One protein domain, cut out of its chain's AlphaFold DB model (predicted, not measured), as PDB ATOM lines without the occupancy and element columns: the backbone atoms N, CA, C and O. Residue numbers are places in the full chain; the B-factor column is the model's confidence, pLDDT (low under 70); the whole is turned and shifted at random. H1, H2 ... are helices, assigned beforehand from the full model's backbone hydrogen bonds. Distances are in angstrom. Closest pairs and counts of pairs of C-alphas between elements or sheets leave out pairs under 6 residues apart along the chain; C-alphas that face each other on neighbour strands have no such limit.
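This is residues 62 to 117 and 130 to 157 of the 384 residues of an uncharacterized protein of Aegilops tauschii subsp. strangulata (UniProt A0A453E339). Three helices, H2, H3 and H4, lie nearly side by side with their centres in a triangle, and H5 packs at a slant on H3 and H4, near the start of H3 and the end of H4. H1 crosses slantwise over the gap between H2 and H3, on the side away from H4, and the long link after it swings out to one end of the domain. The printed part has 84 residues with five named helices, in the order H1, H2, H3, H4, H5, and no named strand; the class is all helix. The whole is compact, with a radius of gyration of the C-alphas of 11.9 A, and spans 37 by 29 by 22 A.

H1 is residues 62 to 72, 15.4 A from first to last C-alpha, beginning at C-alpha 62 (247.753, 222.081, 268.917). H2 is residues 84 to 95, 16.3 A long. H3 is residues 105 to 116, 17.2 A long, beginning at C-alpha 105 (257.445, 235.213, 266.346). H4 is residues 132 to 143, 16.7 A long. H5 is residues 148 to 157, 14.3 A long, ending at C-alpha 157 (272.110, 238.351, 269.058).

The hub is H4, which touches H2, H3 and H5. H2 and H4 touch at a shallow tilt of 14 degrees, the same way; their closest C-alphas, Thr 95 and Phe 139, are 4.5 A apart. H3 and H4 touch at a shallow tilt of 18 degrees, opposite ways; their closest C-alphas, Met 113 and Arg 133, are 5.2 A apart. H4 and H5 touch at a steep tilt of 49 degrees, opposite ways, with the C-alphas of Ser 140 and Leu 150 closest at 5.4 A. H3 touches H5 with residues 105 to 110 alone; the closest C-alphas are those of Gly 106 and Pro 149, 4.6 A, and the tilt of 38 degrees is only just steep. H1 and H2 form a helical hairpin and only just touch, with 3 pairs of C-alphas within 8 A; the closest are those of Val 63 and Leu 94, 6.8 A. H1 and H3 are close but not clearly touching, with the C-alphas of Arg 71 and Ile 108 closest at 6.0 A. H1 is apart from H4 and H5. In H1, H2, H4 and H5 every O i to N i+4 pair is within hydrogen-bond range; in H3, 7 of 8 are.

The two C-alphas farthest apart, those of Gly 79 and Asp 145, are 37.2 A apart. Residues 118 to 129 are not printed, and C-alphas 117 and 130 are 14.2 A apart across this cut. The link from H1 to H2, 11 residues, is long. The mean pLDDT of the printed part is 82.8; residues 74 to 82, 116 to 117 and 130 are under 70.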
ATOM      1  N   LEU A  62     247.008 221.842 267.677       75.19
ATOM      2  CA  LEU A  62     247.753 222.081 268.917       75.19
ATOM      3  C   LEU A  62     248.834 223.151 268.735       75.19
ATOM      4  O   LEU A  62     248.991 224.017 269.589       75.19
ATOM      5  N   VAL A  63     249.539 223.128 267.600       80.44
ATOM      6  CA  VAL A  63     250.583 224.110 267.280       80.44
ATOM      7  C   VAL A  63     249.978 225.511 267.194       80.44
ATOM      8  O   VAL A  63     250.536 226.447 267.760       80.44
ATOM      9  N   TRP A  64     248.816 225.655 266.552       81.62
ATOM     10  CA  TRP A  64     248.108 226.933 266.451       81.62
ATOM     11  C   TRP A  64     247.685 227.460 267.826       81.62
ATOM     12  O   TRP A  64     248.046 228.580 268.179       81.62
ATOM     13  N   ASN A  65     247.031 226.631 268.643       82.12
ATOM     14  CA  ASN A  65     246.554 227.031 269.971       82.12
ATOM     15  C   ASN A  65     247.691 227.416 270.926       82.12
ATOM     16  O   ASN A  65     247.595 228.427 271.620       82.12
ATOM     17  N   LEU A  66     248.797 226.668 270.922       84.75
ATOM     18  CA  LEU A  66     249.986 227.006 271.710       84.75
ATOM     19  C   LEU A  66     250.646 228.309 271.238       84.75
ATOM     20  O   LEU A  66     251.090 229.113 272.056       84.75
ATOM     21  N   SER A  67     250.679 228.540 269.925       85.69
ATOM     22  CA  SER A  67     251.249 229.760 269.344       85.69
ATOM     23  C   SER A  67     250.412 230.999 269.672       85.69
ATOM     24  O   SER A  67     250.964 232.045 270.007       85.69
ATOM     25  N   LEU A  68     249.079 230.882 269.622       85.31
ATOM     26  CA  LEU A  68     248.168 231.949 270.039       85.31
ATOM     27  C   LEU A  68     248.292 232.236 271.534       85.31
ATOM     28  O   LEU A  68     248.395 233.397 271.917       85.31
ATOM     29  N   TRP A  69     248.366 231.192 272.363       86.44
ATOM     30  CA  TRP A  69     248.584 231.355 273.797       86.44
ATOM     31  C   TRP A  69     249.858 232.159 274.076       86.44
ATOM     32  O   TRP A  69     249.794 233.155 274.789       86.44
ATOM     33  N   LEU A  70     250.988 231.811 273.442       86.00
ATOM     34  CA  LEU A  70     252.244 232.562 273.578       86.00
ATOM     35  C   LEU A  70     252.139 234.021 273.113       86.00
ATOM     36  O   LEU A  70     252.759 234.903 273.710       86.00
ATOM     37  N   ARG A  71     251.373 234.287 272.051       85.81
ATOM     38  CA  ARG A  71     251.136 235.644 271.539       85.81
ATOM     39  C   ARG A  71     250.355 236.496 272.540       85.81
ATOM     40  O   ARG A  71     250.711 237.656 272.767       85.81
ATOM     41  N   ASP A  72     249.315 235.908 273.123       83.19
ATOM     42  CA  ASP A  72     248.342 236.584 273.981       83.19
ATOM     43  C   ASP A  72     248.822 236.701 275.444       83.19
ATOM     44  O   ASP A  72     248.192 237.384 276.255       83.19
ATOM     45  N   LEU A  73     249.971 236.095 275.786       78.00
ATOM     46  CA  LEU A  73     250.637 236.292 277.073       78.00
ATOM     47  C   LEU A  73     250.999 237.769 277.282       78.00
ATOM     48  O   LEU A  73     251.947 238.301 276.693       78.00
ATOM     49  N   ASN A  74     250.268 238.416 278.187       64.75
ATOM     50  CA  ASN A  74     250.553 239.763 278.661       64.75
ATOM     51  C   ASN A  74     251.426 239.700 279.915       64.75
ATOM     52  O   ASN A  74     250.957 239.370 280.998       64.75
ATOM     53  N   PHE A  75     252.695 240.068 279.763       62.72
ATOM     54  CA  PHE A  75     253.693 240.057 280.838       62.72
ATOM     55  C   PHE A  75     253.687 241.345 281.683       62.72
ATOM     56  O   PHE A  75     254.496 241.491 282.590       62.72
ATOM     57  N   GLU A  76     252.789 242.288 281.383       54.41
ATOM     58  CA  GLU A  76     252.749 243.624 281.996       54.41
ATOM     59  C   GLU A  76     251.813 243.732 283.211       54.41
ATOM     60  O   GLU A  76     251.740 244.798 283.817       54.41
ATOM     61  N   LYS A  77     251.089 242.670 283.595       51.00
ATOM     62  CA  LYS A  77     250.208 242.710 284.774       51.00
ATOM     63  C   LYS A  77     250.979 242.321 286.044       51.00
ATOM     64  O   LYS A  77     251.299 241.143 286.207       51.00
ATOM     65  N   PRO A  78     251.253 243.260 286.970       40.84
ATOM     66  CA  PRO A  78     251.875 242.939 288.250       40.84
ATOM     67  C   PRO A  78     250.863 242.184 289.122       40.84
ATOM     68  O   PRO A  78     249.962 242.783 289.702       40.84
ATOM     69  N   GLY A  79     250.973 240.856 289.170       46.59
ATOM     70  CA  GLY A  79     250.120 240.008 290.010       46.59
ATOM     71  C   GLY A  79     249.955 238.573 289.511       46.59
ATOM     72  O   GLY A  79     249.766 237.681 290.333       46.59
ATOM     73  N   ASP A  80     250.091 238.333 288.203       50.50
ATOM     74  CA  ASP A  80     250.087 236.977 287.648       50.50
ATOM     75  C   ASP A  80     251.506 236.399 287.670       50.50
ATOM     76  O   ASP A  80     252.434 236.943 287.067       50.50
ATOM     77  N   VAL A  81     251.686 235.282 288.377       55.50
ATOM     78  CA  VAL A  81     252.937 234.517 288.358       55.50
ATOM     79  C   VAL A  81     253.124 233.975 286.944       55.50
ATOM     80  O   VAL A  81     252.471 233.013 286.545       55.50
ATOM     81  N   VAL A  82     254.010 234.606 286.173       61.03
ATOM     82  CA  VAL A  82     254.350 234.163 284.820       61.03
ATOM     83  C   VAL A  82     254.930 232.746 284.900       61.03
ATOM     84  O   VAL A  82     255.979 232.558 285.524       61.03
ATOM     85  N   PRO A  83     254.305 231.729 284.279       73.44
ATOM     86  CA  PRO A  83     254.761 230.355 284.406       73.44
ATOM     87  C   PRO A  83     255.917 230.101 283.427       73.44
ATOM     88  O   PRO A  83     255.740 229.455 282.397       73.44
ATOM     89  N   VAL A  84     257.109 230.623 283.736       77.62
ATOM     90  CA  VAL A  84     258.325 230.538 282.896       77.62
ATOM     91  C   VAL A  84     258.601 229.108 282.429       77.62
ATOM     92  O   VAL A  84     258.832 228.888 281.244       77.62
ATOM     93  N   ASN A  85     258.465 228.125 283.322       77.25
ATOM     94  CA  ASN A  85     258.662 226.709 282.997       77.25
ATOM     95  C   ASN A  85     257.644 226.191 281.969       77.25
ATOM     96  O   ASN A  85     257.982 225.384 281.102       77.25
ATOM     97  N   THR A  86     256.400 226.671 282.031       79.88
ATOM     98  CA  THR A  86     255.367 226.334 281.045       79.88
ATOM     99  C   THR A  86     255.696 226.965 279.700       79.88
ATOM    100  O   THR A  86     255.613 226.284 278.685       79.88
ATOM    101  N   ILE A  87     256.137 228.227 279.678       84.50
ATOM    102  CA  ILE A  87     256.545 228.909 278.442       84.50
ATOM    103  C   ILE A  87     257.730 228.180 277.797       84.50
ATOM    104  O   ILE A  87     257.677 227.870 276.609       84.50
ATOM    105  N   ALA A  88     258.754 227.843 278.583       85.06
ATOM    106  CA  ALA A  88     259.917 227.085 278.127       85.06
ATOM    107  C   ALA A  88     259.505 225.720 277.547       85.06
ATOM    108  O   ALA A  88     259.915 225.361 276.448       85.06
ATOM    109  N   THR A  89     258.609 224.998 278.229       83.69
ATOM    110  CA  THR A  89     258.082 223.709 277.748       83.69
ATOM    111  C   THR A  89     257.305 223.860 276.439       83.69
ATOM    112  O   THR A  89     257.478 223.057 275.523       83.69
ATOM    113  N   VAL A  90     256.471 224.896 276.317       86.12
ATOM    114  CA  VAL A  90     255.711 225.163 275.089       86.12
ATOM    115  C   VAL A  90     256.651 225.488 273.929       86.12
ATOM    116  O   VAL A  90     256.497 224.904 272.857       86.12
ATOM    117  N   LEU A  91     257.654 226.347 274.139       89.00
ATOM    118  CA  LEU A  91     258.672 226.637 273.126       89.00
ATOM    119  C   LEU A  91     259.411 225.367 272.710       89.00
ATOM    120  O   LEU A  91     259.473 225.077 271.521       89.00
ATOM    121  N   LYS A  92     259.851 224.546 273.666       88.25
ATOM    122  CA  LYS A  92     260.499 223.255 273.404       88.25
ATOM    123  C   LYS A  92     259.651 222.323 272.536       88.25
ATOM    124  O   LYS A  92     260.173 221.642 271.652       88.25
ATOM    125  N   CYS A  93     258.340 222.273 272.773       84.94
ATOM    126  CA  CYS A  93     257.408 221.514 271.940       84.94
ATOM    127  C   CYS A  93     257.311 222.097 270.524       84.94
ATOM    128  O   CYS A  93     257.366 221.346 269.550       84.94
ATOM    129  N   LEU A  94     257.199 223.420 270.400       88.25
ATOM    130  CA  LEU A  94     257.093 224.105 269.110       88.25
ATOM    131  C   LEU A  94     258.396 224.056 268.300       88.25
ATOM    132  O   LEU A  94     258.343 223.991 267.076       88.25
ATOM    133  N   THR A  95     259.558 223.990 268.950       88.81
ATOM    134  CA  THR A  95     260.859 223.752 268.305       88.81
ATOM    135  C   THR A  95     260.863 222.441 267.521       88.81
ATOM    136  O   THR A  95     261.470 222.356 266.461       88.81
ATOM    137  N   LYS A  96     260.152 221.415 268.007       85.25
ATOM    138  CA  LYS A  96     260.033 220.111 267.332       85.25
ATOM    139  C   LYS A  96     258.921 220.062 266.282       85.25
ATOM    140  O   LYS A  96     258.780 219.047 265.601       85.25
ATOM    141  N   ALA A  97     258.094 221.101 266.176       83.00
ATOM    142  CA  ALA A  97     257.037 221.135 265.178       83.00
ATOM    143  C   ALA A  97     257.655 221.299 263.779       83.00
ATOM    144  O   ALA A  97     258.564 222.104 263.614       83.00
ATOM    145  N   PRO A  98     257.157 220.603 262.743       78.50
ATOM    146  CA  PRO A  98     257.705 220.729 261.390       78.50
ATOM    147  C   PRO A  98     257.423 222.098 260.760       78.50
ATOM    148  O   PRO A  98     258.081 222.494 259.806       78.50
ATOM    149  N   ARG A  99     256.386 222.794 261.241       81.06
ATOM    150  CA  ARG A  99     255.991 224.140 260.820       81.06
ATOM    151  C   ARG A  99     255.335 224.850 261.988       81.06
ATOM    152  O   ARG A  99     254.644 224.210 262.782       81.06
ATOM    153  N   VAL A 100     255.455 226.171 262.010       86.38
ATOM    154  CA  VAL A 100     254.741 227.033 262.956       86.38
ATOM    155  C   VAL A 100     253.879 228.075 262.229       86.38
ATOM    156  O   VAL A 100     254.145 228.404 261.071       86.38
ATOM    157  N   PRO A 101     252.811 228.566 262.877       85.69
ATOM    158  CA  PRO A 101     251.939 229.619 262.368       85.69
ATOM    159  C   PRO A 101     252.671 230.868 261.885       85.69
ATOM    160  O   PRO A 101     253.664 231.270 262.481       85.69
ATOM    161  N   ALA A 102     252.136 231.536 260.863       83.69
ATOM    162  CA  ALA A 102     252.635 232.830 260.394       83.69
ATOM    163  C   ALA A 102     252.167 233.973 261.319       83.69
ATOM    164  O   ALA A 102     251.322 234.786 260.954       83.69
ATOM    165  N   ILE A 103     252.684 233.991 262.547       86.12
ATOM    166  CA  ILE A 103     252.506 235.075 263.522       86.12
ATOM    167  C   ILE A 103     253.837 235.797 263.748       86.12
ATOM    168  O   ILE A 103     254.887 235.324 263.308       86.12
ATOM    169  N   ASP A 104     253.811 236.938 264.439       87.50
ATOM    170  CA  ASP A 104     255.024 237.707 264.740       87.50
ATOM    171  C   ASP A 104     255.866 237.042 265.846       87.50
ATOM    172  O   ASP A 104     255.915 237.467 267.006       87.50
ATOM    173  N   TRP A 105     256.545 235.958 265.471       92.50
ATOM    174  CA  TRP A 105     257.445 235.213 266.346       92.50
ATOM    175  C   TRP A 105     258.619 236.052 266.841       92.50
ATOM    176  O   TRP A 105     259.089 235.837 267.957       92.50
ATOM    177  N   GLY A 106     259.063 237.040 266.060       90.06
ATOM    178  CA  GLY A 106     260.137 237.941 266.468       90.06
ATOM    179  C   GLY A 106     259.755 238.764 267.697       90.06
ATOM    180  O   GLY A 106     260.591 238.987 268.576       90.06
ATOM    181  N   VAL A 107     258.502 239.211 267.801       90.31
ATOM    182  CA  VAL A 107     257.995 239.899 269.001       90.31
ATOM    183  C   VAL A 107     257.860 238.936 270.179       90.31
ATOM    184  O   VAL A 107     258.318 239.264 271.275       90.31
ATOM    185  N   ILE A 108     257.289 237.749 269.961       90.56
ATOM    186  CA  ILE A 108     257.062 236.745 271.018       90.56
ATOM    187  C   ILE A 108     258.387 236.313 271.654       90.56
ATOM    188  O   ILE A 108     258.543 236.395 272.874       90.56
ATOM    189  N   VAL A 109     259.366 235.916 270.838       91.44
ATOM    190  CA  VAL A 109     260.679 235.461 271.312       91.44
ATOM    191  C   VAL A 109     261.422 236.587 272.030       91.44
ATOM    192  O   VAL A 109     261.920 236.390 273.138       91.44
ATOM    193  N   ARG A 110     261.439 237.808 271.473       90.12
ATOM    194  CA  ARG A 110     262.069 238.964 272.140       90.12
ATOM    195  C   ARG A 110     261.413 239.292 273.478       90.12
ATOM    196  O   ARG A 110     262.108 239.730 274.394       90.12
ATOM    197  N   ARG A 111     260.101 239.084 273.608       87.94
ATOM    198  CA  ARG A 111     259.379 239.246 274.874       87.94
ATOM    199  C   ARG A 111     259.793 238.171 275.880       87.94
ATOM    200  O   ARG A 111     260.194 238.524 276.984       87.94
ATOM    201  N   CYS A 112     259.803 236.901 275.477       86.69
ATOM    202  CA  CYS A 112     260.220 235.781 276.328       86.69
ATOM    203  C   CYS A 112     261.656 235.955 276.852       86.69
ATOM    204  O   CYS A 112     261.899 235.800 278.046       86.69
ATOM    205  N   MET A 113     262.584 236.406 275.999       85.62
ATOM    206  CA  MET A 113     263.966 236.709 276.398       85.62
ATOM    207  C   MET A 113     264.061 237.799 277.486       85.62
ATOM    208  O   MET A 113     264.935 237.731 278.354       85.62
ATOM    209  N   LYS A 114     263.180 238.814 277.453       83.00
ATOM    210  CA  LYS A 114     263.164 239.928 278.426       83.00
ATOM    211  C   LYS A 114     262.582 239.528 279.778       83.00
ATOM    212  O   LYS A 114     263.043 240.028 280.795       83.00
ATOM    213  N   VAL A 115     261.588 238.647 279.790       73.50
ATOM    214  CA  VAL A 115     260.848 238.254 280.999       73.50
ATOM    215  C   VAL A 115     261.759 237.571 282.010       73.50
ATOM    216  O   VAL A 115     261.756 237.927 283.183       73.50
ATOM    217  N   GLU A 116     262.620 236.667 281.549       65.19
ATOM    218  CA  GLU A 116     263.604 236.008 282.414       65.19
ATOM    219  C   GLU A 116     264.658 236.991 282.964       65.19
ATOM    220  O   GLU A 116     265.187 236.779 284.046       65.19
ATOM    221  N   ALA A 117     264.899 238.129 282.291       57.69
ATOM    222  CA  ALA A 117     265.805 239.181 282.784       57.69
ATOM    223  C   ALA A 117     265.317 239.871 284.062       57.69
ATOM    224  O   ALA A 117     266.107 240.493 284.766       57.69
ATOM    225  N   THR A 130     265.810 224.741 282.661       55.62
ATOM    226  CA  THR A 130     266.070 225.073 281.254       55.62
ATOM    227  C   THR A 130     265.706 226.540 281.096       55.62
ATOM    228  O   THR A 130     264.524 226.886 281.206       55.62
ATOM    229  N   LEU A 131     266.718 227.392 280.932       75.44
ATOM    230  CA  LEU A 131     266.523 228.831 280.884       75.44
ATOM    231  C   LEU A 131     265.607 229.128 279.698       75.44
ATOM    232  O   LEU A 131     265.841 228.653 278.583       75.44
ATOM    233  N   LEU A 132     264.541 229.889 279.927       85.88
ATOM    234  CA  LEU A 132     263.568 230.246 278.890       85.88
ATOM    235  C   LEU A 132     264.270 230.841 277.657       85.88
ATOM    236  O   LEU A 132     263.849 230.621 276.520       85.88
ATOM    237  N   ARG A 133     265.374 231.554 277.876       89.00
ATOM    238  CA  ARG A 133     266.254 232.092 276.837       89.00
ATOM    239  C   ARG A 133     266.942 231.038 275.973       89.00
ATOM    240  O   ARG A 133     267.095 231.268 274.776       89.00
ATOM    241  N   GLU A 134     267.334 229.894 276.526       90.31
ATOM    242  CA  GLU A 134     267.884 228.787 275.734       90.31
ATOM    243  C   GLU A 134     266.804 228.193 274.826       90.31
ATOM    244  O   GLU A 134     267.022 228.035 273.627       90.31
ATOM    245  N   GLU A 135     265.598 227.966 275.353       90.81
ATOM    246  CA  GLU A 135     264.473 227.465 274.549       90.81
ATOM    247  C   GLU A 135     264.046 228.475 273.469       90.81
ATOM    248  O   GLU A 135     263.710 228.087 272.350       90.81
ATOM    249  N   CYS A 136     264.147 229.780 273.747       92.94
ATOM    250  CA  CYS A 136     263.985 230.836 272.743       92.94
ATOM    251  C   CYS A 136     265.019 230.731 271.612       92.94
ATOM    252  O   CYS A 136     264.670 230.920 270.442       92.94
ATOM    253  N   LEU A 137     266.280 230.438 271.941       94.06
ATOM    254  CA  LEU A 137     267.330 230.224 270.947       94.06
ATOM    255  C   LEU A 137     267.073 228.967 270.124       94.06
ATOM    256  O   LEU A 137     267.115 229.049 268.899       94.06
ATOM    257  N   TYR A 138     266.777 227.832 270.760       93.88
ATOM    258  CA  TYR A 138     266.501 226.582 270.050       93.88
ATOM    259  C   TYR A 138     265.318 226.724 269.097       93.88
ATOM    260  O   TYR A 138     265.408 226.308 267.944       93.88
ATOM    261  N   PHE A 139     264.248 227.378 269.549       94.50
ATOM    262  CA  PHE A 139     263.104 227.688 268.704       94.50
ATOM    263  C   PHE A 139     263.499 228.562 267.509       94.50
ATOM    264  O   PHE A 139     263.143 228.264 266.370       94.50
ATOM    265  N   SER A 140     264.272 229.623 267.756       95.44
ATOM    266  CA  SER A 140     264.715 230.534 266.697       95.44
ATOM    267  C   SER A 140     265.599 229.822 265.675       95.44
ATOM    268  O   SER A 140     265.377 229.965 264.480       95.44
ATOM    269  N   LEU A 141     266.557 229.011 266.128       94.38
ATOM    270  CA  LEU A 141     267.456 228.235 265.271       94.38
ATOM    271  C   LEU A 141     266.711 227.202 264.415       94.38
ATOM    272  O   LEU A 141     267.116 226.963 263.282       94.38
ATOM    273  N   ALA A 142     265.636 226.607 264.939       92.94
ATOM    274  CA  ALA A 142     264.853 225.600 264.227       92.94
ATOM    275  C   ALA A 142     263.964 226.176 263.112       92.94
ATOM    276  O   ALA A 142     263.674 225.459 262.162       92.94
ATOM    277  N   HIS A 143     263.532 227.439 263.229       93.00
ATOM    278  CA  HIS A 143     262.520 228.037 262.339       93.00
ATOM    279  C   HIS A 143     262.991 229.294 261.585       93.00
ATOM    280  O   HIS A 143     262.221 229.888 260.825       93.00
ATOM    281  N   ALA A 144     264.226 229.757 261.801       93.62
ATOM    282  CA  ALA A 144     264.760 230.973 261.173       93.62
ATOM    283  C   ALA A 144     264.931 230.867 259.650       93.62
ATOM    284  O   ALA A 144     264.944 231.890 258.969       93.62
ATOM    285  N   ASP A 145     265.016 229.656 259.107       90.25
ATOM    286  CA  ASP A 145     265.069 229.392 257.668       90.25
ATOM    287  C   ASP A 145     263.782 229.799 256.932       90.25
ATOM    288  O   ASP A 145     263.795 230.052 255.727       90.25
ATOM    289  N   HIS A 146     262.654 229.848 257.639       87.69
ATOM    290  CA  HIS A 146     261.339 230.139 257.066       87.69
ATOM    291  C   HIS A 146     260.687 231.393 257.662       87.69
ATOM    292  O   HIS A 146     259.684 231.877 257.134       87.69
ATOM    293  N   ILE A 147     261.240 231.934 258.751       91.50
ATOM    294  CA  ILE A 147     260.654 233.044 259.509       91.50
ATOM    295  C   ILE A 147     261.681 234.165 259.652       91.50
ATOM    296  O   ILE A 147     262.489 234.194 260.580       91.50
ATOM    297  N   SER A 148     261.600 235.144 258.747       93.06
ATOM    298  CA  SER A 148     262.529 236.283 258.685       93.06
ATOM    299  C   SER A 148     262.704 237.040 260.021       93.06
ATOM    300  O   SER A 148     263.849 237.325 260.375       93.06
ATOM    301  N   PRO A 149     261.654 237.298 260.832       94.19
ATOM    302  CA  PRO A 149     261.834 237.923 262.146       94.19
ATOM    303  C   PRO A 149     262.710 237.129 263.131       94.19
ATOM    304  O   PRO A 149     263.357 237.735 263.984       94.19
ATOM    305  N   LEU A 150     262.740 235.792 263.031       94.81
ATOM    306  CA  LEU A 150     263.611 234.943 263.856       94.81
ATOM    307  C   LEU A 150     265.054 234.978 263.353       94.81
ATOM    308  O   LEU A 150     265.975 235.048 264.164       94.81
ATOM    309  N   LEU A 151     265.254 235.015 262.033       94.69
ATOM    310  CA  LEU A 151     266.578 235.208 261.447       94.69
ATOM    311  C   LEU A 151     267.184 236.555 261.859       94.69
ATOM    312  O   LEU A 151     268.323 236.599 262.313       94.69
ATOM    313  N   GLN A 152     266.404 237.639 261.779       94.81
ATOM    314  CA  GLN A 152     266.842 238.965 262.227       94.81
ATOM    315  C   GLN A 152     267.153 238.981 263.728       94.81
ATOM    316  O   GLN A 152     268.104 239.620 264.165       94.81
ATOM    317  N   PHE A 153     266.371 238.259 264.532       95.00
ATOM    318  CA  PHE A 153     266.643 238.108 265.956       95.00
ATOM    319  C   PHE A 153     267.969 237.377 266.232       95.00
ATOM    320  O   PHE A 153     268.716 237.799 267.114       95.00
ATOM    321  N   LEU A 154     268.286 236.313 265.489       96.31
ATOM    322  CA  LEU A 154     269.574 235.622 265.609       96.31
ATOM    323  C   LEU A 154     270.741 236.500 265.140       96.31
ATOM    324  O   LEU A 154     271.787 236.520 265.789       96.31
ATOM    325  N   ASP A 155     270.561 237.248 264.052       95.62
ATOM    326  CA  ASP A 155     271.563 238.196 263.557       95.62
ATOM    327  C   ASP A 155     271.895 239.260 264.615       95.62
ATOM    328  O   ASP A 155     273.050 239.426 265.008       95.62
ATOM    329  N   ASP A 156     270.858 239.869 265.189       94.31
ATOM    330  CA  ASP A 156     270.947 240.800 266.311       94.31
ATOM    331  C   ASP A 156     271.748 240.221 267.492       94.31
ATOM    332  O   ASP A 156     272.594 240.903 268.071       94.31
ATOM    333  N   LEU A 157     271.453 238.985 267.908       93.81
ATOM    334  CA  LEU A 157     272.110 238.351 269.058       93.81
ATOM    335  C   LEU A 157     273.576 238.001 268.798       93.81
ATOM    336  O   LEU A 157     274.367 237.959 269.741       93.81
TER     337      LEU A 157